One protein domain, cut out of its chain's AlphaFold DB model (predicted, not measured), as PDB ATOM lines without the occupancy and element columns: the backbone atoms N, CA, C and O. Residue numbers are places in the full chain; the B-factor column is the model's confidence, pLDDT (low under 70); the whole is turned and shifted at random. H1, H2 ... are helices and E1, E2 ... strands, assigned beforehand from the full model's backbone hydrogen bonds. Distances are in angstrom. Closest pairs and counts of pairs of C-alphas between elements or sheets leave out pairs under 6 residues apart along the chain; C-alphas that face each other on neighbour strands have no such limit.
ATOM      1  N   PHE A   2     215.066 207.439 165.466       95.12
ATOM      2  CA  PHE A   2     214.173 206.498 166.147       95.12
ATOM      3  C   PHE A   2     212.749 207.029 166.163       95.12
ATOM      4  O   PHE A   2     212.507 208.138 166.629       95.12
ATOM      5  N   ARG A   3     211.798 206.247 165.659       95.62
ATOM      6  CA  ARG A   3     210.373 206.566 165.694       95.62
ATOM      7  C   ARG A   3     209.732 205.928 166.917       95.62
ATOM      8  O   ARG A   3     209.818 204.723 167.108       95.62
ATOM      9  N   ALA A   4     209.067 206.746 167.718       96.31
ATOM     10  CA  ALA A   4     208.206 206.326 168.807       96.31
ATOM     11  C   ALA A   4     206.755 206.277 168.322       96.31
ATOM     12  O   ALA A   4     206.204 207.309 167.926       96.31
ATOM     13  N   THR A   5     206.127 205.110 168.397       95.88
ATOM     14  CA  THR A   5     204.732 204.911 167.991       95.88
ATOM     15  C   THR A   5     203.914 204.421 169.178       95.88
ATOM     16  O   THR A   5     204.325 203.499 169.877       95.88
ATOM     17  N   ALA A   6     202.744 205.026 169.388       94.75
ATOM     18  CA  ALA A   6     201.731 204.557 170.327       94.75
ATOM     19  C   ALA A   6     200.437 204.301 169.550       94.75
ATOM     20  O   ALA A   6     199.770 205.237 169.109       94.75
ATOM     21  N   GLN A   7     200.086 203.033 169.357       94.44
ATOM     22  CA  GLN A   7     198.951 202.631 168.534       94.44
ATOM     23  C   GLN A   7     197.935 201.855 169.358       94.44
ATOM     24  O   GLN A   7     198.271 200.915 170.071       94.44
ATOM     25  N   GLU A  20     216.239 211.636 167.871       94.00
ATOM     26  CA  GLU A  20     217.636 211.362 167.526       94.00
ATOM     27  C   GLU A  20     218.130 210.037 168.115       94.00
ATOM     28  O   GLU A  20     218.883 209.322 167.455       94.00
ATOM     29  N   THR A  21     217.665 209.667 169.314       95.44
ATOM     30  CA  THR A  21     218.104 208.465 170.037       95.44
ATOM     31  C   THR A  21     216.929 207.598 170.497       95.44
ATOM     32  O   THR A  21     215.827 208.097 170.744       95.44
ATOM     33  N   ALA A  22     217.180 206.292 170.649       95.44
ATOM     34  CA  ALA A  22     216.210 205.342 171.199       95.44
ATOM     35  C   ALA A  22     215.804 205.707 172.632       95.44
ATOM     36  O   ALA A  22     214.654 205.517 173.012       95.44
ATOM     37  N   ASP A  23     216.733 206.270 173.409       96.56
ATOM     38  CA  ASP A  23     216.487 206.661 174.793       96.56
ATOM     39  C   ASP A  23     215.442 207.779 174.902       96.56
ATOM     40  O   ASP A  23     214.479 207.653 175.660       96.56
ATOM     41  N   ILE A  24     215.564 208.828 174.078       96.81
ATOM     42  CA  ILE A  24     214.583 209.922 174.048       96.81
ATOM     43  C   ILE A  24     213.223 209.391 173.575       96.81
ATOM     44  O   ILE A  24     212.192 209.719 174.162       96.81
ATOM     45  N   ALA A  25     213.207 208.544 172.540       97.06
ATOM     46  CA  ALA A  25     211.980 207.919 172.046       97.06
ATOM     47  C   ALA A  25     211.285 207.068 173.128       97.06
ATOM     48  O   ALA A  25     210.076 207.196 173.331       97.06
ATOM     49  N   ALA A  26     212.051 206.247 173.852       97.62
ATOM     50  CA  ALA A  26     211.559 205.402 174.935       97.62
ATOM     51  C   ALA A  26     211.013 206.234 176.104       97.62
ATOM     52  O   ALA A  26     209.890 205.990 176.541       97.62
ATOM     53  N   HIS A  27     211.736 207.267 176.552       97.31
ATOM     54  CA  HIS A  27     211.261 208.175 177.604       97.31
ATOM     55  C   HIS A  27     209.956 208.881 177.219       97.31
ATOM     56  O   HIS A  27     209.040 208.989 178.034       97.31
ATOM     57  N   MET A  28     209.824 209.320 175.964       96.81
ATOM     58  CA  MET A  28     208.597 209.960 175.487       96.81
ATOM     59  C   MET A  28     207.398 209.008 175.495       96.81
ATOM     60  O   MET A  28     206.294 209.423 175.855       96.81
ATOM     61  N   LEU A  29     207.593 207.732 175.152       96.75
ATOM     62  CA  LEU A  29     206.546 206.716 175.288       96.75
ATOM     63  C   LEU A  29     206.257 206.410 176.757       96.75
ATOM     64  O   LEU A  29     205.087 206.305 177.125       96.75
ATOM     65  N   PHE A  30     207.282 206.335 177.607       96.88
ATOM     66  CA  PHE A  30     207.104 206.099 179.037       96.88
ATOM     67  C   PHE A  30     206.251 207.187 179.697       96.88
ATOM     68  O   PHE A  30     205.349 206.854 180.457       96.88
ATOM     69  N   ILE A  31     206.423 208.465 179.344       95.88
ATOM     70  CA  ILE A  31     205.553 209.551 179.834       95.88
ATOM     71  C   ILE A  31     204.076 209.267 179.516       95.88
ATOM     72  O   ILE A  31     203.210 209.465 180.369       95.88
ATOM     73  N   LEU A  32     203.773 208.767 178.312       94.25
ATOM     74  CA  LEU A  32     202.406 208.423 177.907       94.25
ATOM     75  C   LEU A  32     201.874 207.195 178.655       94.25
ATOM     76  O   LEU A  32     200.723 207.187 179.089       94.25
ATOM     77  N   ILE A  33     202.709 206.167 178.814       94.56
ATOM     78  CA  ILE A  33     202.381 204.938 179.548       94.56
ATOM     79  C   ILE A  33     202.123 205.258 181.030       94.56
ATOM     80  O   ILE A  33     201.110 204.840 181.591       94.56
ATOM     81  N   ASN A  34     202.976 206.083 181.640       96.19
ATOM     82  CA  ASN A  34     202.848 206.548 183.016       96.19
ATOM     83  C   ASN A  34     201.588 207.404 183.212       96.19
ATOM     84  O   ASN A  34     200.819 207.164 184.139       96.19
ATOM     85  N   ALA A  35     201.290 208.325 182.288       94.06
ATOM     86  CA  ALA A  35     200.037 209.086 182.296       94.06
ATOM     87  C   ALA A  35     198.794 208.186 182.152       94.06
ATOM     88  O   ALA A  35     197.728 208.499 182.684       94.06
ATOM     89  N   ALA A  36     198.925 207.042 181.476       92.94
ATOM     90  CA  ALA A  36     197.887 206.020 181.408       92.94
ATOM     91  C   ALA A  36     197.778 205.176 182.695       92.94
ATOM     92  O   ALA A  36     196.882 204.332 182.782       92.94
ATOM     93  N   GLY A  37     198.619 205.405 183.707       95.75
ATOM     94  CA  GLY A  37     198.580 204.749 185.015       95.75
ATOM     95  C   GLY A  37     199.400 203.464 185.084       95.75
ATOM     96  O   GLY A  37     198.907 202.468 185.609       95.75
ATOM     97  N   TRP A  38     200.598 203.469 184.502       94.38
ATOM     98  CA  TRP A  38     201.580 202.396 184.670       94.38
ATOM     99  C   TRP A  38     201.937 202.198 186.146       94.38
ATOM    100  O   TRP A  38     202.073 203.170 186.888       94.38
ATOM    101  N   THR A  39     202.062 200.944 186.573       93.25
ATOM    102  CA  THR A  39     202.317 200.591 187.982       93.25
ATOM    103  C   THR A  39     203.592 199.789 188.191       93.25
ATOM    104  O   THR A  39     204.030 199.656 189.331       93.25
ATOM    105  N   ASP A  40     204.174 199.249 187.120       92.31
ATOM    106  CA  ASP A  40     205.467 198.575 187.179       92.31
ATOM    107  C   ASP A  40     206.611 199.599 187.159       92.31
ATOM    108  O   ASP A  40     206.397 200.813 187.100       92.31
ATOM    109  N   SER A  41     207.851 199.112 187.224       94.56
ATOM    110  CA  SER A  41     209.014 199.996 187.249       94.56
ATOM    111  C   SER A  41     209.191 200.752 185.924       94.56
ATOM    112  O   SER A  41     208.894 200.238 184.840       94.56
ATOM    113  N   GLU A  42     209.686 201.984 186.026       95.62
ATOM    114  CA  GLU A  42     210.095 202.799 184.880       95.62
ATOM    115  C   GLU A  42     211.210 202.118 184.083       95.62
ATOM    116  O   GLU A  42     211.114 201.997 182.865       95.62
ATOM    117  N   GLU A  43     212.224 201.604 184.781       96.44
ATOM    118  CA  GLU A  43     213.376 200.926 184.183       96.44
ATOM    119  C   GLU A  43     212.943 199.741 183.311       96.44
ATOM    120  O   GLU A  43     213.344 199.654 182.154       96.44
ATOM    121  N   SER A  44     212.021 198.902 183.796       94.75
ATOM    122  CA  SER A  44     211.494 197.775 183.016       94.75
ATOM    123  C   SER A  44     210.775 198.218 181.741       94.75
ATOM    124  O   SER A  44     210.909 197.569 180.706       94.75
ATOM    125  N   ALA A  45     210.007 199.312 181.791       95.38
ATOM    126  CA  ALA A  45     209.334 199.832 180.604       95.38
ATOM    127  C   ALA A  45     210.341 200.414 179.603       95.38
ATOM    128  O   ALA A  45     210.249 200.144 178.405       95.38
ATOM    129  N   LEU A  46     211.315 201.188 180.088       97.44
ATOM    130  CA  LEU A  46     212.345 201.789 179.249       97.44
ATOM    131  C   LEU A  46     213.231 200.734 178.587       97.44
ATOM    132  O   LEU A  46     213.554 200.894 177.415       97.44
ATOM    133  N   ASP A  47     213.581 199.653 179.279       97.25
ATOM    134  CA  ASP A  47     214.407 198.585 178.710       97.25
ATOM    135  C   ASP A  47     213.715 197.874 177.543       97.25
ATOM    136  O   ASP A  47     214.325 197.708 176.486       97.25
ATOM    137  N   VAL A  48     212.425 197.543 177.687       96.56
ATOM    138  CA  VAL A  48     211.614 196.964 176.597       96.56
ATOM    139  C   VAL A  48     211.524 197.927 175.412       96.56
ATOM    140  O   VAL A  48     211.721 197.543 174.261       96.56
ATOM    141  N   LEU A  49     211.253 199.206 175.679       96.75
ATOM    142  CA  LEU A  49     211.107 200.205 174.624       96.75
ATOM    143  C   LEU A  49     212.432 200.466 173.898       96.75
ATOM    144  O   LEU A  49     212.448 200.548 172.673       96.75
ATOM    145  N   ARG A  50     213.552 200.565 174.624       96.38
ATOM    146  CA  ARG A  50     214.893 200.768 174.051       96.38
ATOM    147  C   ARG A  50     215.353 199.576 173.218       96.38
ATOM    148  O   ARG A  50     216.069 199.786 172.243       96.38
ATOM    149  N   SER A  51     214.950 198.353 173.573       95.06
ATOM    150  CA  SER A  51     215.266 197.160 172.781       95.06
ATOM    151  C   SER A  51     214.460 197.071 171.481       95.06
ATOM    152  O   SER A  51     214.706 196.177 170.676       95.06
ATOM    153  N   GLY A  52     213.502 197.981 171.270       93.06
ATOM    154  CA  GLY A  52     212.602 197.992 170.118       93.06
ATOM    155  C   GLY A  52     211.468 196.970 170.204       93.06
ATOM    156  O   GLY A  52     210.674 196.846 169.265       93.06
ATOM    157  N   GLU A  53     211.363 196.262 171.330       95.56
ATOM    158  CA  GLU A  53     210.271 195.332 171.578       95.56
ATOM    159  C   GLU A  53     208.970 196.112 171.839       95.56
ATOM    160  O   GLU A  53     208.985 197.208 172.414       95.56
ATOM    161  N   THR A  65     211.041 202.155 166.969       95.19
ATOM    162  CA  THR A  65     211.616 201.547 165.766       95.19
ATOM    163  C   THR A  65     212.742 202.417 165.243       95.19
ATOM    164  O   THR A  65     212.571 203.629 165.107       95.19
ATOM    165  N   GLU A  66     213.882 201.815 164.926       94.25
ATOM    166  CA  GLU A  66     214.930 202.510 164.185       94.25
ATOM    167  C   GLU A  66     214.443 202.770 162.755       94.25
ATOM    168  O   GLU A  66     214.042 201.852 162.041       94.25
ATOM    169  N   GLU A  67     214.429 204.037 162.354       85.75
ATOM    170  CA  GLU A  67     214.158 204.424 160.978       85.75
ATOM    171  C   GLU A  67     215.477 204.513 160.214       85.75
ATOM    172  O   GLU A  67     216.413 205.173 160.703       85.75
ATOM    173  N   PRO A  68     215.547 203.918 159.006       72.06
ATOM    174  CA  PRO A  68     216.672 204.152 158.125       72.06
ATOM    175  C   PRO A  68     216.771 205.660 157.892       72.06
ATOM    176  O   PRO A  68     215.782 206.320 157.568       72.06
ATOM    177  N   GLN A  69     217.957 206.228 158.111       61.94
ATOM    178  CA  GLN A  69     218.233 207.550 157.568       61.94
ATOM    179  C   GLN A  69     218.162 207.379 156.055       61.94
ATOM    180  O   GLN A  69     218.988 206.661 155.502       61.94
TER     181      GLN A  69
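This is residues 2 to 7, 20 to 53 and 65 to 69 of the 72 residues of an uncharacterized protein of Kitasatospora atroaurantiaca (UniProt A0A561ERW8). Two helices fold back on each other at a steep angle, H1 and the shorter H2, and a single strand, E1, packs on H1 but stays apart from H2. Residues 65 to 66 pair antiparallel with residues 2 to 3 of E1. The printed part has 45 residues, with E1, H1 and H2 in that order, class mixed, helices and strands. It is compact, with a radius of gyration of the C-alphas of 10.4 A, and only just elongated, spanning 35 by 18 by 15 A.

E1, residues 2 to 7, begins at C-alpha 2 (214.173, 206.498, 166.147) and is 15.9 A long. H1, residues 22 to 35, measures 20.0 A. H2, residues 42 to 50, measures 12.0 A and ends at C-alpha 50 (214.893, 200.768, 174.051).

E1 pairs with no named strand. Its closest C-alphas to H1 are those of Ala 4 and Ala 25, 5.2 A apart. H1 and H2 touch, closest at the C-alphas of Ala 26 and Leu 49, 5.2 A. They run opposite ways at a steep tilt of 48 degrees. In H2 every O i to N i+4 pair is within hydrogen-bond range, in H1 9 of 10.

Residues 8 to 19 and 54 to 64 are not printed; the gaps are 20.6 A and 8.6 A between C-alphas. The link H1 to H2 is short. Residue 69 is under 70 in pLDDT.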